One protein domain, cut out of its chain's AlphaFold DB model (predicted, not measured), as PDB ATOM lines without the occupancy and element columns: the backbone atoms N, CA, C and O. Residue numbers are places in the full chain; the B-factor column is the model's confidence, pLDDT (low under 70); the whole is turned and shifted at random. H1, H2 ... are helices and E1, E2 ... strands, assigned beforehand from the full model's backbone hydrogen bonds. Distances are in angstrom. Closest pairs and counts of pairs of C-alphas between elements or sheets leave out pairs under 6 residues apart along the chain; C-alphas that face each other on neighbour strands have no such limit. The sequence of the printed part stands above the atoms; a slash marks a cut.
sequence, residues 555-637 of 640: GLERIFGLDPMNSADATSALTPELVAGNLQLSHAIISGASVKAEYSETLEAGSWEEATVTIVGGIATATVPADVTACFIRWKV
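Overview. This is residues 555 to 637 of the 640 residues of an uncharacterized protein of Akkermansiaceae bacterium (UniProt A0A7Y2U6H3). One six-stranded antiparallel sheet, strongly twisted, folds back on itself into two leaves that face each other, E1 E2 E5 and E3 E6, with the long strand E4 as the hinge. Two short helices, H1 and H2, only graze this folded sheet, H1 with its residues 556 to 560 and H2 with its residues 572 to 574, each coming near both E2 and E6. The 83 printed residues hold H1, H2, then E1 to E6 along the chain, in the sheet order E1, E2, E5, E4, E3, E6; the class is mixed, helices and strands. The whole is compact, with a radius of gyration of the C-alphas of 12.7 A, and rounded, spanning 33 by 27 by 20 A.

Along the chain. H1, residues 555 to 560, begins at C-alpha 555, (-2.225, -18.931, 11.944). H2 is residues 571 to 574 and E1 residues 577 to 579. E2, residues 582 to 588, is 19.2 A long; E3, residues 596 to 600, 14.1 A. E4, residues 609 to 616, is 22.4 A long; E5, residues 619 to 624, 16.3 A. E6, residues 632 to 636, is 12.8 A long and ends at C-alpha 636, (1.255, -10.303, 15.945).

Arrangement. Hairpin E1 and E2 has N 577 and O 584 2.8 A apart. E2 and E5 are antiparallel, with N 622 and O 585 at 2.8 A. Hairpin E4 and E5 has N 623 and O 612 at 2.8 A. E4 and E3 meet only at a point, the facing C-alphas 610 and 598 being 4.3 A apart. E3 and E6 are antiparallel, with N 632 and O 600 at 2.8 A. Across the fold, the closest C-alphas of E3 and E5, Ala 597 and Ala 622, are 6.0 A apart. H2 only grazes the sheet; its closest C-alpha to E2 is Ala 573, 5.3 A from that of His 587. H1 only grazes it too, with C-alphas Phe 560 and Ala 588 of E2 the closest, at 5.8 A. H1 has each O i to N i+4 pair within hydrogen-bond range; H2 is too short for one.

Size, cuts and confidence. The farthest C-alphas, Met 565 and Asp 627, are 37.3 A apart. The printed part has no cut, and no link is long. Its mean pLDDT is 88.4; residues 626, 628 and 629 are under 70.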
ATOM      1  N   GLY A 555      -3.084 -18.555  10.826       91.50
ATOM      2  CA  GLY A 555      -2.225 -18.931  11.944       91.50
ATOM      3  C   GLY A 555      -2.619 -18.281  13.272       91.50
ATOM      4  O   GLY A 555      -2.481 -18.896  14.336       91.50
ATOM      5  N   LEU A 556      -3.127 -17.049  13.217       91.50
ATOM      6  CA  LEU A 556      -3.647 -16.323  14.371       91.50
ATOM      7  C   LEU A 556      -5.025 -16.859  14.772       91.50
ATOM      8  O   LEU A 556      -5.258 -17.084  15.961       91.50
ATOM      9  N   GLU A 557      -5.875 -17.176  13.799       93.12
ATOM     10  CA  GLU A 557      -7.159 -17.842  14.035       93.12
ATOM     11  C   GLU A 557      -6.980 -19.174  14.761       93.12
ATOM     12  O   GLU A 557      -7.615 -19.421  15.789       93.12
ATOM     13  N   ARG A 558      -5.998 -19.986  14.344       92.44
ATOM     14  CA  ARG A 558      -5.608 -21.204  15.069       92.44
ATOM     15  C   ARG A 558      -5.286 -20.930  16.534       92.44
ATOM     16  O   ARG A 558      -5.688 -21.696  17.411       92.44
ATOM     17  N   ILE A 559      -4.501 -19.889  16.815       91.81
ATOM     18  CA  ILE A 559      -4.110 -19.536  18.189       91.81
ATOM     19  C   ILE A 559      -5.330 -19.138  19.013       91.81
ATOM     20  O   ILE A 559      -5.383 -19.454  20.202       91.81
ATOM     21  N   PHE A 560      -6.307 -18.489  18.391       92.56
ATOM     22  CA  PHE A 560      -7.554 -18.078  19.022       92.56
ATOM     23  C   PHE A 560      -8.636 -19.157  19.041       92.56
ATOM     24  O   PHE A 560      -9.640 -18.988  19.732       92.56
ATOM     25  N   GLY A 561      -8.394 -20.297  18.390       90.75
ATOM     26  CA  GLY A 561      -9.367 -21.379  18.279       90.75
ATOM     27  C   GLY A 561     -10.577 -20.986  17.430       90.75
ATOM     28  O   GLY A 561     -11.682 -21.433  17.734       90.75
ATOM     29  N   LEU A 562     -10.355 -20.128  16.436       92.44
ATOM     30  CA  LEU A 562     -11.338 -19.667  15.461       92.44
ATOM     31  C   LEU A 562     -11.353 -20.583  14.225       92.44
ATOM     32  O   LEU A 562     -10.482 -21.448  14.069       92.44
ATOM     33  N   ASP A 563     -12.396 -20.450  13.412       91.44
ATOM     34  CA  ASP A 563     -12.625 -21.205  12.189       91.44
ATOM     35  C   ASP A 563     -12.248 -20.350  10.961       91.44
ATOM     36  O   ASP A 563     -13.057 -19.518  10.560       91.44
ATOM     37  N   PRO A 564     -11.110 -20.637  10.293       92.00
ATOM     38  CA  PRO A 564     -10.610 -19.896   9.124       92.00
ATOM     39  C   PRO A 564     -11.517 -19.948   7.894       92.00
ATOM     40  O   PRO A 564     -11.167 -19.455   6.827       92.00
ATOM     41  N   MET A 565     -12.658 -20.632   7.977       90.56
ATOM     42  CA  MET A 565     -13.675 -20.666   6.934       90.56
ATOM     43  C   MET A 565     -14.900 -19.807   7.293       90.56
ATOM     44  O   MET A 565     -15.916 -19.879   6.591       90.56
ATOM     45  N   ASN A 566     -14.847 -19.024   8.376       91.12
ATOM     46  CA  ASN A 566     -15.974 -18.296   8.941       91.12
ATOM     47  C   ASN A 566     -15.616 -16.858   9.366       91.12
ATOM     48  O   ASN A 566     -15.582 -16.540  10.553       91.12
ATOM     49  N   SER A 567     -15.625 -15.961   8.376       89.19
ATOM     50  CA  SER A 567     -15.333 -14.517   8.514       89.19
ATOM     51  C   SER A 567     -16.097 -13.733   9.595       89.19
ATOM     52  O   SER A 567     -15.858 -12.545   9.820       89.19
ATOM     53  N   ALA A 568     -17.103 -14.332  10.231       88.94
ATOM     54  CA  ALA A 568     -17.833 -13.708  11.323       88.94
ATOM     55  C   ALA A 568     -17.142 -13.879  12.688       88.94
ATOM     56  O   ALA A 568     -17.457 -13.117  13.611       88.94
ATOM     57  N   ASP A 569     -16.260 -14.864  12.863       88.69
ATOM     58  CA  ASP A 569     -15.781 -15.266  14.186       88.69
ATOM     59  C   ASP A 569     -14.566 -14.472  14.704       88.69
ATOM     60  O   ASP A 569     -14.444 -14.289  15.920       88.69
ATOM     61  N   ALA A 570     -13.777 -13.846  13.825       86.25
ATOM     62  CA  ALA A 570     -12.694 -12.950  14.224       86.25
ATOM     63  C   ALA A 570     -13.174 -11.619  14.813       86.25
ATOM     64  O   ALA A 570     -12.394 -10.913  15.461       86.25
ATOM     65  N   THR A 571     -14.456 -11.263  14.648       85.12
ATOM     66  CA  THR A 571     -14.998  -9.953  15.057       85.12
ATOM     67  C   THR A 571     -14.636  -9.603  16.504       85.12
ATOM     68  O   THR A 571     -14.178  -8.491  16.782       85.12
ATOM     69  N   SER A 572     -14.800 -10.538  17.448       78.50
ATOM     70  CA  SER A 572     -14.464 -10.297  18.858       78.50
ATOM     71  C   SER A 572     -12.963 -10.171  19.104       78.50
ATOM     72  O   SER A 572     -12.556  -9.410  19.975       78.50
ATOM     73  N   ALA A 573     -12.137 -10.890  18.345       82.69
ATOM     74  CA  ALA A 573     -10.685 -10.829  18.465       82.69
ATOM     75  C   ALA A 573     -10.092  -9.548  17.848       82.69
ATOM     76  O   ALA A 573      -9.002  -9.138  18.247       82.69
ATOM     77  N   LEU A 574     -10.805  -8.905  16.918       84.75
ATOM     78  CA  LEU A 574     -10.381  -7.688  16.218       84.75
ATOM     79  C   LEU A 574     -10.993  -6.392  16.776       84.75
ATOM     80  O   LEU A 574     -10.617  -5.306  16.339       84.75
ATOM     81  N   THR A 575     -11.916  -6.471  17.742       88.50
ATOM     82  CA  THR A 575     -12.602  -5.292  18.296       88.50
ATOM     83  C   THR A 575     -11.927  -4.809  19.584       88.50
ATOM     84  O   THR A 575     -12.043  -5.476  20.614       88.50
ATOM     85  N   PRO A 576     -11.237  -3.650  19.586       88.38
ATOM     86  CA  PRO A 576     -10.617  -3.128  20.793       88.38
ATOM     87  C   PRO A 576     -11.620  -2.398  21.695       88.38
ATOM     88  O   PRO A 576     -12.541  -1.726  21.228       88.38
ATOM     89  N   GLU A 577     -11.388  -2.466  23.003       89.81
ATOM     90  CA  GLU A 577     -12.184  -1.793  24.028       89.81
ATOM     91  C   GLU A 577     -11.346  -0.786  24.825       89.81
ATOM     92  O   GLU A 577     -10.142  -0.951  25.018       89.81
ATOM     93  N   LEU A 578     -11.999   0.266  25.330       87.19
ATOM     94  CA  LEU A 578     -11.383   1.221  26.252       87.19
ATOM     95  C   LEU A 578     -11.647   0.800  27.700       87.19
ATOM     96  O   LEU A 578     -12.756   0.959  28.212       87.19
ATOM     97  N   VAL A 579     -10.606   0.331  28.388       87.94
ATOM     98  CA  VAL A 579     -10.681  -0.137  29.778       87.94
ATOM     99  C   VAL A 579      -9.748   0.694  30.651       87.94
ATOM    100  O   VAL A 579      -8.532   0.701  30.474       87.94
ATOM    101  N   ALA A 580     -10.327   1.425  31.609       85.62
ATOM    102  CA  ALA A 580      -9.596   2.328  32.510       85.62
ATOM    103  C   ALA A 580      -8.674   3.335  31.781       85.62
ATOM    104  O   ALA A 580      -7.642   3.736  32.314       85.62
ATOM    105  N   GLY A 581      -9.063   3.750  30.570       82.75
ATOM    106  CA  GLY A 581      -8.320   4.690  29.726       82.75
ATOM    107  C   GLY A 581      -7.330   4.041  28.757       82.75
ATOM    108  O   GLY A 581      -6.889   4.721  27.842       82.75
ATOM    109  N   ASN A 582      -7.016   2.752  28.907       86.69
ATOM    110  CA  ASN A 582      -6.142   2.029  27.985       86.69
ATOM    111  C   ASN A 582      -6.951   1.408  26.843       86.69
ATOM    112  O   ASN A 582      -8.070   0.939  27.072       86.69
ATOM    113  N   LEU A 583      -6.369   1.349  25.645       89.50
ATOM    114  CA  LEU A 583      -6.930   0.578  24.536       89.50
ATOM    115  C   LEU A 583      -6.508  -0.887  24.692       89.50
ATOM    116  O   LEU A 583      -5.317  -1.174  24.836       89.50
ATOM    117  N   GLN A 584      -7.468  -1.807  24.690       92.00
ATOM    118  CA  GLN A 584      -7.214  -3.230  24.893       92.00
ATOM    119  C   GLN A 584      -7.830  -4.090  23.795       92.00
ATOM    120  O   GLN A 584      -8.987  -3.897  23.443       92.00
ATOM    121  N   LEU A 585      -7.081  -5.085  23.314       92.69
ATOM    122  CA  LEU A 585      -7.625  -6.234  22.582       92.69
ATOM    123  C   LEU A 585      -7.571  -7.446  23.500       92.69
ATOM    124  O   LEU A 585      -6.530  -7.702  24.106       92.69
ATOM    125  N   SER A 586      -8.668  -8.191  23.610       92.56
ATOM    126  CA  SER A 586      -8.707  -9.406  24.424       92.56
ATOM    127  C   SER A 586      -9.385 -10.548  23.696       92.56
ATOM    128  O   SER A 586     -10.482 -10.378  23.174       92.56
ATOM    129  N   HIS A 587      -8.767 -11.726  23.718       94.06
ATOM    130  CA  HIS A 587      -9.390 -12.938  23.202       94.06
ATOM    131  C   HIS A 587      -8.897 -14.191  23.927       94.06
ATOM    132  O   HIS A 587      -7.794 -14.221  24.480       94.06
ATOM    133  N   ALA A 588      -9.726 -15.234  23.933       93.31
ATOM    134  CA  ALA A 588      -9.302 -16.554  24.379       93.31
ATOM    135  C   ALA A 588      -8.234 -17.117  23.430       93.31
ATOM    136  O   ALA A 588      -8.291 -16.897  22.222       93.31
ATOM    137  N   ILE A 589      -7.269 -17.848  23.981       91.94
ATOM    138  CA  ILE A 589      -6.237 -18.541  23.210       91.94
ATOM    139  C   ILE A 589      -6.226 -20.027  23.561       91.94
ATOM    140  O   ILE A 589      -6.549 -20.421  24.689       91.94
ATOM    141  N   ILE A 590      -5.810 -20.866  22.616       90.75
ATOM    142  CA  ILE A 590      -5.639 -22.297  22.858       90.75
ATOM    143  C   ILE A 590      -4.552 -22.549  23.913       90.75
ATOM    144  O   ILE A 590      -3.585 -21.796  24.062       90.75
ATOM    145  N   SER A 591      -4.698 -23.645  24.658       87.12
ATOM    146  CA  SER A 591      -3.767 -23.998  25.734       87.12
ATOM    147  C   SER A 591      -2.326 -24.113  25.227       87.12
ATOM    148  O   SER A 591      -2.049 -24.845  24.278       87.12
ATOM    149  N   GLY A 592      -1.401 -23.410  25.887       82.56
ATOM    150  CA  GLY A 592       0.027 -23.433  25.563       82.56
ATOM    151  C   GLY A 592       0.451 -22.526  24.404       82.56
ATOM    152  O   GLY A 592       1.646 -22.467  24.122       82.56
ATOM    153  N   ALA A 593      -0.474 -21.809  23.758       86.38
ATOM    154  CA  ALA A 593      -0.120 -20.810  22.756       86.38
ATOM    155  C   ALA A 593       0.394 -19.508  23.389       86.38
ATOM    156  O   ALA A 593       0.110 -19.182  24.544       86.38
ATOM    157  N   SER A 594       1.139 -18.745  22.594       86.19
ATOM    158  CA  SER A 594       1.553 -17.378  22.898       86.19
ATOM    159  C   SER A 594       1.226 -16.476  21.719       86.19
ATOM    160  O   SER A 594       1.369 -16.892  20.572       86.19
ATOM    161  N   VAL A 595       0.850 -15.235  22.002       90.81
ATOM    162  CA  VAL A 595       0.564 -14.210  20.996       90.81
ATOM    163  C   VAL A 595       1.244 -12.908  21.414       90.81
ATOM    164  O   VAL A 595       1.355 -12.621  22.609       90.81
ATOM    165  N   LYS A 596       1.737 -12.140  20.444       92.19
ATOM    166  CA  LYS A 596       2.236 -10.776  20.645       92.19
ATOM    167  C   LYS A 596       1.201  -9.791  20.108       92.19
ATOM    168  O   LYS A 596       0.260 -10.162  19.413       92.19
ATOM    169  N   ALA A 597       1.368  -8.522  20.422       93.00
ATOM    170  CA  ALA A 597       0.586  -7.464  19.811       93.00
ATOM    171  C   ALA A 597       1.483  -6.259  19.585       93.00
ATOM    172  O   ALA A 597       2.520  -6.108  20.233       93.00
ATOM    173  N   GLU A 598       1.082  -5.412  18.660       92.50
ATOM    174  CA  GLU A 598       1.760  -4.162  18.370       92.50
ATOM    175  C   GLU A 598       0.739  -3.067  18.104       92.50
ATOM    176  O   GLU A 598      -0.419  -3.333  17.770       92.50
ATOM    177  N   TYR A 599       1.165  -1.827  18.295       92.19
ATOM    178  CA  TYR A 599       0.355  -0.652  18.045       92.19
ATOM    179  C   TYR A 599       1.112   0.364  17.198       92.19
ATOM    180  O   TYR A 599       2.337   0.353  17.130       92.19
ATOM    181  N   SER A 600       0.371   1.230  16.518       90.69
ATOM    182  CA  SER A 600       0.910   2.327  15.720       90.69
ATOM    183  C   SER A 600      -0.019   3.530  15.806       90.69
ATOM    184  O   SER A 600      -1.236   3.381  15.827       90.69
ATOM    185  N   GLU A 601       0.542   4.735  15.815       88.94
ATOM    186  CA  GLU A 601      -0.233   5.981  15.732       88.94
ATOM    187  C   GLU A 601      -0.518   6.417  14.286       88.94
ATOM    188  O   GLU A 601      -1.369   7.271  14.042       88.94
ATOM    189  N   THR A 602       0.205   5.856  13.309       87.31
ATOM    190  CA  THR A 602       0.254   6.396  11.935       87.31
ATOM    191  C   THR A 602      -0.025   5.376  10.835       87.31
ATOM    192  O   THR A 602      -0.281   5.786   9.710       87.31
ATOM    193  N   LEU A 603       0.022   4.070  11.133       87.06
ATOM    194  CA  LEU A 603      -0.005   2.949  10.172       87.06
ATOM    195  C   LEU A 603       1.139   2.929   9.143       87.06
ATOM    196  O   LEU A 603       1.182   2.039   8.295       87.06
ATOM    197  N   GLU A 604       2.091   3.857   9.222       89.56
ATOM    198  CA  GLU A 604       3.221   3.916   8.299       89.56
ATOM    199  C   GLU A 604       4.161   2.719   8.488       89.56
ATOM    200  O   GLU A 604       4.322   2.178   9.591       89.56
ATOM    201  N   ALA A 605       4.830   2.299   7.417       86.19
ATOM    202  CA  ALA A 605       5.794   1.207   7.493       86.19
ATOM    203  C   ALA A 605       6.910   1.532   8.508       86.19
ATOM    204  O   ALA A 605       7.552   2.577   8.435       86.19
ATOM    205  N   GLY A 606       7.146   0.623   9.459       89.31
ATOM    206  CA  GLY A 606       8.133   0.806  10.532       89.31
ATOM    207  C   GLY A 606       7.656   1.622  11.739       89.31
ATOM    208  O   GLY A 606       8.448   1.835  12.650       89.31
ATOM    209  N   SER A 607       6.388   2.050  11.777       90.31
ATOM    210  CA  SER A 607       5.801   2.790  12.910       90.31
ATOM    211  C   SER A 607       5.200   1.909  14.017       90.31
ATOM    212  O   SER A 607       4.584   2.435  14.939       90.31
ATOM    213  N   TRP A 608       5.316   0.583  13.898       91.69
ATOM    214  CA  TRP A 608       4.719  -0.368  14.836       91.69
ATOM    215  C   TRP A 608       5.633  -0.609  16.043       91.69
ATOM    216  O   TRP A 608       6.802  -0.961  15.881       91.69
ATOM    217  N   GLU A 609       5.077  -0.458  17.243       91.06
ATOM    218  CA  GLU A 609       5.732  -0.687  18.534       91.06
ATOM    219  C   GLU A 609       5.061  -1.846  19.285       91.06
ATOM    220  O   GLU A 609       3.860  -2.071  19.143       91.06
ATOM    221  N   GLU A 610       5.810  -2.603  20.092       92.31
ATOM    222  CA  GLU A 610       5.249  -3.745  20.831       92.31
ATOM    223  C   GLU A 610       4.251  -3.298  21.914       92.31
ATOM    224  O   GLU A 610       4.556  -2.467  22.770       92.31
ATOM    225  N   ALA A 611       3.065  -3.910  21.921       91.19
ATOM    226  CA  ALA A 611       2.075  -3.764  22.981       91.19
ATOM    227  C   ALA A 611       2.327  -4.786  24.101       91.19
ATOM    228  O   ALA A 611       2.806  -5.899  23.874       91.19
ATOM    229  N   THR A 612       1.943  -4.440  25.333       92.50
ATOM    230  CA  THR A 612       2.061  -5.377  26.460       92.50
ATOM    231  C   THR A 612       0.959  -6.427  26.372       92.50
ATOM    232  O   THR A 612      -0.215  -6.073  26.437       92.50
ATOM    233  N   VAL A 613       1.325  -7.709  26.281       93.75
ATOM    234  CA  VAL A 613       0.372  -8.830  26.307       93.75
ATOM    235  C   VAL A 613       0.457  -9.574  27.637       93.75
ATOM    236  O   VAL A 613       1.526 -10.031  28.040       93.75
ATOM    237  N   THR A 614      -0.680  -9.738  28.313       94.00
ATOM    238  CA  THR A 614      -0.812 -10.590  29.506       94.00
ATOM    239  C   THR A 614      -1.768 -11.741  29.239       94.00
ATOM    240  O   THR A 614      -2.835 -11.512  28.677       94.00
ATOM    241  N   ILE A 615      -1.423 -12.954  29.679       91.94
ATOM    242  CA  ILE A 615      -2.285 -14.134  29.540       91.94
ATOM    243  C   ILE A 615      -2.735 -14.587  30.928       91.94
ATOM    244  O   ILE A 615      -1.919 -15.034  31.737       91.94
ATOM    245  N   VAL A 616      -4.034 -14.475  31.218       93.25
ATOM    246  CA  VAL A 616      -4.627 -14.882  32.500       93.25
ATOM    247  C   VAL A 616      -5.849 -15.748  32.231       93.25
ATOM    248  O   VAL A 616      -6.752 -15.352  31.505       93.25
ATOM    249  N   GLY A 617      -5.879 -16.958  32.800       91.25
ATOM    250  CA  GLY A 617      -7.015 -17.872  32.630       91.25
ATOM    251  C   GLY A 617      -7.276 -18.307  31.180       91.25
ATOM    252  O   GLY A 617      -8.407 -18.651  30.863       91.25
ATOM    253  N   GLY A 618      -6.256 -18.276  30.311       91.38
ATOM    254  CA  GLY A 618      -6.391 -18.603  28.885       91.38
ATOM    255  C   GLY A 618      -6.880 -17.448  28.007       91.38
ATOM    256  O   GLY A 618      -7.135 -17.664  26.830       91.38
ATOM    257  N   ILE A 619      -6.998 -16.232  28.546       93.19
ATOM    258  CA  ILE A 619      -7.333 -15.025  27.782       93.19
ATOM    259  C   ILE A 619      -6.064 -14.193  27.619       93.19
ATOM    260  O   ILE A 619      -5.438 -13.837  28.620       93.19
ATOM    261  N   ALA A 620      -5.685 -13.904  26.374       93.88
ATOM    262  CA  ALA A 620      -4.640 -12.944  26.050       93.88
ATOM    263  C   ALA A 620      -5.250 -11.545  25.970       93.88
ATOM    264  O   ALA A 620      -6.213 -11.335  25.239       93.88
ATOM    265  N   THR A 621      -4.661 -10.595  26.690       94.56
ATOM    266  CA  THR A 621      -5.041  -9.181  26.655       94.56
ATOM    267  C   THR A 621      -3.836  -8.349  26.246       94.56
ATOM    268  O   THR A 621      -2.871  -8.245  27.008       94.56
ATOM    269  N   ALA A 622      -3.889  -7.756  25.055       94.19
ATOM    270  CA  ALA A 622      -2.962  -6.728  24.609       94.19
ATOM    271  C   ALA A 622      -3.422  -5.369  25.138       94.19
ATOM    272  O   ALA A 622      -4.589  -5.021  24.999       94.19
ATOM    273  N   THR A 623      -2.523  -4.606  25.755       93.25
ATOM    274  CA  THR A 623      -2.817  -3.286  26.325       93.25
ATOM    275  C   THR A 623      -1.888  -2.233  25.740       93.25
ATOM    276  O   THR A 623      -0.664  -2.380  25.800       93.25
ATOM    277  N   VAL A 624      -2.485  -1.155  25.234       90.69
ATOM    278  CA  VAL A 624      -1.806   0.070  24.801       90.69
ATOM    279  C   VAL A 624      -2.094   1.178  25.826       90.69
ATOM    280  O   VAL A 624      -3.259   1.356  26.202       90.69
ATOM    281  N   PRO A 625      -1.068   1.895  26.318       78.81
ATOM    282  CA  PRO A 625      -1.223   2.953  27.317       78.81
ATOM    283  C   PRO A 625      -2.205   4.078  26.931       78.81
ATOM    284  O   PRO A 625      -2.421   4.381  25.763       78.81
ATOM    285  N   ALA A 626      -2.796   4.717  27.942       69.25
ATOM    286  CA  ALA A 626      -3.828   5.752  27.800       69.25
ATOM    287  C   ALA A 626      -3.355   7.116  27.247       69.25
ATOM    288  O   ALA A 626      -4.179   7.999  27.010       69.25
ATOM    289  N   ASP A 627      -2.048   7.342  27.110       70.62
ATOM    290  CA  ASP A 627      -1.460   8.609  26.651       70.62
ATOM    291  C   ASP A 627      -1.401   8.747  25.120       70.62
ATOM    292  O   ASP A 627      -1.049   9.813  24.609       70.62
ATOM    293  N   VAL A 628      -1.825   7.713  24.389       64.19
ATOM    294  CA  VAL A 628      -1.842   7.678  22.925       64.19
ATOM    295  C   VAL A 628      -3.173   8.232  22.393       64.19
ATOM    296  O   VAL A 628      -4.249   7.731  22.713       64.19
ATOM    297  N   THR A 629      -3.132   9.309  21.597       67.00
ATOM    298  CA  THR A 629      -4.335  10.096  21.222       67.00
ATOM    299  C   THR A 629      -5.130   9.524  20.043       67.00
ATOM    300  O   THR A 629      -6.345   9.715  19.980       67.00
ATOM    301  N   ALA A 630      -4.468   8.811  19.133       70.94
ATOM    302  CA  ALA A 630      -5.075   7.977  18.100       70.94
ATOM    303  C   ALA A 630      -4.134   6.794  17.859       70.94
ATOM    304  O   ALA A 630      -2.992   6.999  17.460       70.94
ATOM    305  N   CYS A 631      -4.584   5.575  18.144       82.00
ATOM    306  CA  CYS A 631      -3.768   4.382  17.959       82.00
ATOM    307  C   CYS A 631      -4.550   3.270  17.270       82.00
ATOM    308  O   CYS A 631      -5.746   3.077  17.485       82.00
ATOM    309  N   PHE A 632      -3.825   2.542  16.439       87.31
ATOM    310  CA  PHE A 632      -4.203   1.271  15.860       87.31
ATOM    311  C   PHE A 632      -3.485   0.195  16.656       87.31
ATOM    312  O   PHE A 632      -2.317   0.364  16.993       87.31
ATOM    313  N   ILE A 633      -4.165  -0.900  16.953       90.25
ATOM    314  CA  ILE A 633      -3.607  -2.049  17.659       90.25
ATOM    315  C   ILE A 633      -3.896  -3.290  16.821       90.25
ATOM    316  O   ILE A 633      -4.977  -3.406  16.248       90.25
ATOM    317  N   ARG A 634      -2.932  -4.203  16.727       89.81
ATOM    318  CA  ARG A 634      -3.116  -5.501  16.076       89.81
ATOM    319  C   ARG A 634      -2.409  -6.605  16.838       89.81
ATOM    320  O   ARG A 634      -1.422  -6.370  17.539       89.81
ATOM    321  N   TRP A 635      -2.894  -7.819  16.648       92.06
ATOM    322  CA  TRP A 635      -2.170  -9.016  17.040       92.06
ATOM    323  C   TRP A 635      -0.981  -9.256  16.111       92.06
ATOM    324  O   TRP A 635      -0.985  -8.869  14.944       92.06
ATOM    325  N   LYS A 636       0.047  -9.899  16.651       87.38
ATOM    326  CA  LYS A 636       1.255 -10.303  15.945       87.38
ATOM    327  C   LYS A 636       1.614 -11.709  16.375       87.38
ATOM    328  O   LYS A 636       1.670 -12.010  17.571       87.38
ATOM    329  N   VAL A 637       1.924 -12.551  15.408       79.31
ATOM    330  CA  VAL A 637       2.414 -13.897  15.670       79.31
ATOM    331  C   VAL A 637       3.731 -14.085  14.942       79.31
ATOM    332  O   VAL A 637       3.945 -13.537  13.869       79.31
TER     333      VAL A 637